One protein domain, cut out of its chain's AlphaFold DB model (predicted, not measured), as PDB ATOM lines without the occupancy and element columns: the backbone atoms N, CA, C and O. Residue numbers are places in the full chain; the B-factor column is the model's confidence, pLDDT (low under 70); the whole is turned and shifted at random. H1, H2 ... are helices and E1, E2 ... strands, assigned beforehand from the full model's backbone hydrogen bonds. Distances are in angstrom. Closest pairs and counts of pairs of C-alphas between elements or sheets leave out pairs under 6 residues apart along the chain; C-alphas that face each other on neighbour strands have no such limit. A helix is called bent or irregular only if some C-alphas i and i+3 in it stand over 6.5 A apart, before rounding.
ATOM      1  N   LYS A   9     175.272  72.712 171.636       71.62
ATOM      2  CA  LYS A   9     174.547  72.374 170.423       71.62
ATOM      3  C   LYS A   9     175.154  73.184 169.291       71.62
ATOM      4  O   LYS A   9     175.495  74.363 169.450       71.62
ATOM      5  N   ASP A  10     175.349  72.506 168.173       84.31
ATOM      6  CA  ASP A  10     175.650  73.175 166.924       84.31
ATOM      7  C   ASP A  10     174.456  74.064 166.578       84.31
ATOM      8  O   ASP A  10     173.307  73.643 166.722       84.31
ATOM      9  N   ILE A  11     174.728  75.294 166.152       89.06
ATOM     10  CA  ILE A  11     173.685  76.172 165.637       89.06
ATOM     11  C   ILE A  11     173.593  75.999 164.128       89.06
ATOM     12  O   ILE A  11     174.607  75.817 163.444       89.06
ATOM     13  N   THR A  12     172.384  76.085 163.596       92.38
ATOM     14  CA  THR A  12     172.176  76.188 162.154       92.38
ATOM     15  C   THR A  12     172.283  77.651 161.760       92.38
ATOM     16  O   THR A  12     171.579  78.493 162.299       92.38
ATOM     17  N   VAL A  13     173.161  77.973 160.821       93.38
ATOM     18  CA  VAL A  13     173.284  79.304 160.233       93.38
ATOM     19  C   VAL A  13     172.564  79.310 158.893       93.38
ATOM     20  O   VAL A  13     172.859  78.470 158.040       93.38
ATOM     21  N   ARG A  14     171.654  80.265 158.696       96.00
ATOM     22  CA  ARG A  14     170.990  80.552 157.420       96.00
ATOM     23  C   ARG A  14     171.411  81.933 156.937       96.00
ATOM     24  O   ARG A  14     171.224  82.916 157.639       96.00
ATOM     25  N   LEU A  15     171.983  82.005 155.747       95.38
ATOM     26  CA  LEU A  15     172.372  83.244 155.085       95.38
ATOM     27  C   LEU A  15     171.296  83.576 154.056       95.38
ATOM     28  O   LEU A  15     171.340  83.094 152.925       95.38
ATOM     29  N   LEU A  16     170.296  84.342 154.489       94.75
ATOM     30  CA  LEU A  16     169.175  84.772 153.650       94.75
ATOM     31  C   LEU A  16     169.556  85.969 152.771       94.75
ATOM     32  O   LEU A  16     168.904  86.236 151.770       94.75
ATOM     33  N   ASN A  17     170.651  86.649 153.112       88.75
ATOM     34  CA  ASN A  17     171.236  87.738 152.338       88.75
ATOM     35  C   ASN A  17     171.976  87.280 151.062       88.75
ATOM     36  O   ASN A  17     172.548  88.118 150.366       88.75
ATOM     37  N   MET A  18     172.046  85.973 150.796       89.94
ATOM     38  CA  MET A  18     172.705  85.387 149.625       89.94
ATOM     39  C   MET A  18     171.672  84.794 148.666       89.94
ATOM     40  O   MET A  18     170.655  84.259 149.103       89.94
ATOM     41  N   GLU A  19     171.970  84.824 147.367       89.88
ATOM     42  CA  GLU A  19     171.168  84.169 146.335       89.88
ATOM     43  C   GLU A  19     172.037  83.152 145.564       89.88
ATOM     44  O   GLU A  19     173.008  83.554 144.915       89.88
ATOM     45  N   PRO A  20     171.746  81.836 145.651       91.00
ATOM     46  CA  PRO A  20     170.704  81.216 146.478       91.00
ATOM     47  C   PRO A  20     171.020  81.282 147.992       91.00
ATOM     48  O   PRO A  20     172.194  81.387 148.363       91.00
ATOM     49  N   PRO A  21     170.006  81.167 148.876       91.75
ATOM     50  CA  PRO A  21     170.224  81.119 150.319       91.75
ATOM     51  C   PRO A  21     171.153  79.970 150.716       91.75
ATOM     52  O   PRO A  21     171.017  78.841 150.237       91.75
ATOM     53  N   VAL A  22     172.087  80.247 151.625       94.81
ATOM     54  CA  VAL A  22     173.080  79.261 152.078       94.81
ATOM     55  C   VAL A  22     172.770  78.830 153.506       94.81
ATOM     56  O   VAL A  22     172.585  79.670 154.383       94.81
ATOM     57  N   GLN A  23     172.768  77.522 153.773       94.62
ATOM     58  CA  GLN A  23     172.593  76.973 155.120       94.62
ATOM     59  C   GLN A  23     173.764  76.067 155.505       94.62
ATOM     60  O   GLN A  23     174.200  75.229 154.718       94.62
ATOM     61  N   PHE A  24     174.260  76.203 156.735       93.00
ATOM     62  CA  PHE A  24     175.283  75.314 157.287       93.00
ATOM     63  C   PHE A  24     175.194  75.218 158.808       93.00
ATOM     64  O   PHE A  24     174.681  76.115 159.467       93.00
ATOM     65  N   THR A  25     175.734  74.149 159.388       91.94
ATOM     66  CA  THR A  25     175.863  74.016 160.842       91.94
ATOM     67  C   THR A  25     177.197  74.579 161.326       91.94
ATOM     68  O   THR A  25     178.235  74.464 160.663       91.94
ATOM     69  N   ASN A  26     177.189  75.213 162.496       88.94
ATOM     70  CA  ASN A  26     178.391  75.706 163.150       88.94
ATOM     71  C   ASN A  26     178.368  75.356 164.632       88.94
ATOM     72  O   ASN A  26     177.451  75.724 165.362       88.94
ATOM     73  N   GLY A  27     179.415  74.672 165.081       88.69
ATOM     74  CA  GLY A  27     179.534  74.323 166.484       88.69
ATOM     75  C   GLY A  27     179.731  75.538 167.373       88.69
ATOM     76  O   GLY A  27     180.314  76.548 166.969       88.69
ATOM     77  N   THR A  28     179.304  75.405 168.620       85.50
ATOM     78  CA  THR A  28     179.526  76.403 169.664       85.50
ATOM     79  C   THR A  28     180.652  75.963 170.601       85.50
ATOM     80  O   THR A  28     180.981  74.781 170.719       85.50
ATOM     81  N   ARG A  29     181.321  76.925 171.233       85.00
ATOM     82  CA  ARG A  29     182.265  76.710 172.332       85.00
ATOM     83  C   ARG A  29     181.856  77.568 173.511       85.00
ATOM     84  O   ARG A  29     181.484  78.725 173.338       85.00
ATOM     85  N   ARG A  30     181.959  77.008 174.713       84.56
ATOM     86  CA  ARG A  30     181.737  77.750 175.951       84.56
ATOM     87  C   ARG A  30     182.983  78.571 176.269       84.56
ATOM     88  O   ARG A  30     184.068  78.015 176.405       84.56
ATOM     89  N   GLU A  31     182.824  79.876 176.410       83.88
ATOM     90  CA  GLU A  31     183.867  80.813 176.820       83.88
ATOM     91  C   GLU A  31     183.546  81.358 178.211       83.88
ATOM     92  O   GLU A  31     182.396  81.681 178.509       83.88
ATOM     93  N   ARG A  32     184.561  81.464 179.074       86.62
ATOM     94  CA  ARG A  32     184.421  82.108 180.383       86.62
ATOM     95  C   ARG A  32     184.473  83.623 180.203       86.62
ATOM     96  O   ARG A  32     185.327  84.130 179.483       86.62
ATOM     97  N   THR A  33     183.571  84.334 180.861       84.50
ATOM     98  CA  THR A  33     183.535  85.798 180.915       84.50
ATOM     99  C   THR A  33     183.673  86.254 182.367       84.50
ATOM    100  O   THR A  33     183.573  85.446 183.291       84.50
ATOM    101  N   HIS A  34     183.888  87.554 182.583       84.38
ATOM    102  CA  HIS A  34     183.895  88.134 183.933       84.38
ATOM    103  C   HIS A  34     182.569  87.884 184.679       84.38
ATOM    104  O   HIS A  34     182.567  87.668 185.885       84.38
ATOM    105  N   ASN A  35     181.451  87.833 183.946       86.19
ATOM    106  CA  ASN A  35     180.101  87.701 184.500       86.19
ATOM    107  C   ASN A  35     179.519  86.278 184.350       86.19
ATOM    108  O   ASN A  35     178.308  86.102 184.447       86.19
ATOM    109  N   GLY A  36     180.351  85.263 184.074       85.00
ATOM    110  CA  GLY A  36     179.916  83.867 183.947       85.00
ATOM    111  C   GLY A  36     180.464  83.173 182.703       85.00
ATOM    112  O   GLY A  36     181.676  83.048 182.524       85.00
ATOM    113  N   PHE A  37     179.570  82.671 181.853       80.62
ATOM    114  CA  PHE A  37     179.927  81.996 180.606       80.62
ATOM    115  C   PHE A  37     179.100  82.541 179.444       80.62
ATOM    116  O   PHE A  37     177.948  82.926 179.622       80.62
ATOM    117  N   ARG A  38     179.679  82.528 178.244       80.44
ATOM    118  CA  ARG A  38     178.972  82.746 176.979       80.44
ATOM    119  C   ARG A  38     179.256  81.600 176.019       80.44
ATOM    120  O   ARG A  38     180.255  80.897 176.173       80.44
ATOM    121  N   TYR A  39     178.417  81.440 175.009       79.19
ATOM    122  CA  TYR A  39     178.682  80.527 173.903       79.19
ATOM    123  C   TYR A  39     179.100  81.339 172.681       79.19
ATOM    124  O   TYR A  39     178.447  82.310 172.320       79.19
ATOM    125  N   ALA A  40     180.219  80.959 172.075       83.06
ATOM    126  CA  ALA A  40     180.747  81.573 170.865       83.06
ATOM    127  C   ALA A  40     180.813  80.540 169.741       83.06
ATOM    128  O   ALA A  40     180.979  79.347 169.992       83.06
ATOM    129  N   LEU A  41     180.739  80.986 168.490       86.75
ATOM    130  CA  LEU A  41     180.947  80.111 167.338       86.75
ATOM    131  C   LEU A  41     182.378  79.548 167.329       86.75
ATOM    132  O   LEU A  41     183.347  80.296 167.465       86.75
ATOM    133  N   ARG A  42     182.543  78.235 167.110       86.56
ATOM    134  CA  ARG A  42     183.866  77.578 167.045       86.56
ATOM    135  C   ARG A  42     184.709  78.096 165.887       86.56
ATOM    136  O   ARG A  42     185.923  78.219 166.026       86.56
ATOM    137  N   ARG A  43     184.089  78.368 164.737       87.19
ATOM    138  CA  ARG A  43     184.774  78.807 163.511       87.19
ATOM    139  C   ARG A  43     184.272  80.177 163.061       87.19
ATOM    140  O   ARG A  43     183.741  80.306 161.961       87.19
ATOM    141  N   TRP A  44     184.448  81.189 163.912       89.06
ATOM    142  CA  TRP A  44     184.023  82.570 163.634       89.06
ATOM    143  C   TRP A  44     184.548  83.106 162.294       89.06
ATOM    144  O   TRP A  44     183.779  83.610 161.485       89.06
ATOM    145  N   SER A  45     185.839  82.919 162.005       89.06
ATOM    146  CA  SER A  45     186.445  83.370 160.745       89.06
ATOM    147  C   SER A  45     185.840  82.693 159.512       89.06
ATOM    148  O   SER A  45     185.619  83.349 158.496       89.06
ATOM    149  N   LYS A  46     185.533  81.391 159.599       90.44
ATOM    150  CA  LYS A  46     184.859  80.655 158.520       90.44
ATOM    151  C   LYS A  46     183.443  81.186 158.312       90.44
ATOM    152  O   LYS A  46     183.071  81.419 157.172       90.44
ATOM    153  N   PHE A  47     182.698  81.410 159.396       90.69
ATOM    154  CA  PHE A  47     181.366  82.016 159.345       90.69
ATOM    155  C   PHE A  47     181.401  83.378 158.640       90.69
ATOM    156  O   PHE A  47     180.712  83.540 157.640       90.69
ATOM    157  N   MET A  48     182.263  84.300 159.082       93.00
ATOM    158  CA  MET A  48     182.395  85.639 158.486       93.00
ATOM    159  C   MET A  48     182.714  85.562 156.989       93.00
ATOM    160  O   MET A  48     182.074  86.230 156.182       93.00
ATOM    161  N   LYS A  49     183.664  84.694 156.606       92.06
ATOM    162  CA  LYS A  49     184.047  84.491 155.203       92.06
ATOM    163  C   LYS A  49     182.894  83.938 154.365       92.06
ATOM    164  O   LYS A  49     182.688  84.410 153.255       92.06
ATOM    165  N   THR A  50     182.169  82.943 154.874       90.88
ATOM    166  CA  THR A  50     181.025  82.346 154.172       90.88
ATOM    167  C   THR A  50     179.865  83.332 154.048       90.88
ATOM    168  O   THR A  50     179.248  83.387 152.995       90.88
ATOM    169  N   ALA A  51     179.615  84.142 155.079       89.62
ATOM    170  CA  ALA A  51     178.566  85.159 155.091       89.62
ATOM    171  C   ALA A  51     178.923  86.445 154.325       89.62
ATOM    172  O   ALA A  51     178.075  87.320 154.176       89.62
ATOM    173  N   GLY A  52     180.170  86.584 153.864       91.00
ATOM    174  CA  GLY A  52     180.646  87.797 153.196       91.00
ATOM    175  C   GLY A  52     180.734  89.021 154.115       91.00
ATOM    176  O   GLY A  52     180.788  90.141 153.618       91.00
ATOM    177  N   ILE A  53     180.761  88.823 155.437       92.94
ATOM    178  CA  ILE A  53     180.765  89.898 156.436       92.94
ATOM    179  C   ILE A  53     182.200  90.364 156.680       92.94
ATOM    180  O   ILE A  53     183.104  89.556 156.929       92.94
ATOM    181  N   LYS A  54     182.416  91.678 156.671       92.88
ATOM    182  CA  LYS A  54     183.669  92.324 157.069       92.88
ATOM    183  C   LYS A  54     183.536  92.983 158.438       92.88
ATOM    184  O   LYS A  54     182.452  93.252 158.947       92.88
ATOM    185  N   VAL A  55     184.682  93.238 159.064       90.19
ATOM    186  CA  VAL A  55     184.726  94.002 160.316       90.19
ATOM    187  C   VAL A  55     184.128  95.386 160.055       90.19
ATOM    188  O   VAL A  55     184.533  96.040 159.097       90.19
ATOM    189  N   ARG A  56     183.233  95.829 160.949       91.75
ATOM    190  CA  ARG A  56     182.445  97.082 160.905       91.75
ATOM    191  C   ARG A  56     181.168  97.050 160.068       91.75
ATOM    192  O   ARG A  56     180.398  97.999 160.191       91.75
ATOM    193  N   ASP A  57     180.926  96.009 159.275       93.69
ATOM    194  CA  ASP A  57     179.650  95.878 158.570       93.69
ATOM    195  C   ASP A  57     178.496  95.812 159.577       93.69
ATOM    196  O   ASP A  57     178.631  95.225 160.655       93.69
ATOM    197  N   ASN A  58     177.362  96.410 159.219       94.19
ATOM    198  CA  ASN A  58     176.134  96.240 159.987       94.19
ATOM    199  C   ASN A  58     175.438  94.970 159.507       94.19
ATOM    200  O   ASN A  58     175.314  94.742 158.304       94.19
TER     201      ASN A  58
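This is residues 9 to 58 of the 83 residues of an uncharacterized protein of Helianthus annuus (UniProt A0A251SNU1). Two antiparallel hairpins follow one another end to end as a long, bent ribbon, E1 with E2 and then E3 with E4, and the short helix H1 carries on from the end of E4 beside the first hairpin. The tip of the second hairpin, residues 32 to 37, sticks out. The printed part has 50 residues, with four named strands and one named helix in the order E1, E2, E3, E4, H1; each sheet has two strands, and the class is mixed, helices and strands. The whole is loose, with a radius of gyration of the C-alphas of 12.7 A, and only just flat, with spans of 39 by 26 by 14 A.

E3, residues 28 to 33, and E4, residues 36 to 41, form an antiparallel hairpin with a tight link and an angle of 147 degrees between their directions. N 29 and O 40 are within hydrogen-bond range at 2.7 A, and N 38 and O 31 at 2.9 A. E2, residues 22 to 26, runs on into E3 across a break of 1 residue, at 56 degrees; the two meet only through their link. E1, residues 11 to 15, forms an antiparallel hairpin with E2, at 157 degrees; N 13 and O 24 are within hydrogen-bond range at 2.8 A, and N 26 and O 11 at 2.8 A. The closest C-alphas of E2 and E4 are those of Asn 26 and Leu 41, 6.6 A apart. E1 and E4 are only just apart, with their closest C-alphas at 8.4 A. H1, residues 44 to 51, follows E4 by a tight link. The closest C-alphas of H1 and E1 are those of Ala 51 and Leu 15, 6.5 A apart. E3 and H1 are apart. In H1, every O i to N i+4 pair is within hydrogen-bond range.

E3 measures 15.2 A from first to last C-alpha and E4 measures 17.1 A, from C-alpha 36 at (179.916, 83.867, 183.947). E1 begins at C-alpha 11, (173.685, 76.172, 165.637), and measures 12.8 A, as does E2. H1 measures 10.5 A and ends at C-alpha 51, (178.566, 85.159, 155.091); residues 52 to 58 after it hold no named element.

The two C-alphas farthest apart in the domain are those of Pro 20 and His 34, at 40.3 A. The printed part has no cut. The link from E1 to E2 is short but not tight, with 6 residues, and no link is long. The mean pLDDT of the printed part is 88.8, and no printed residue is under 70.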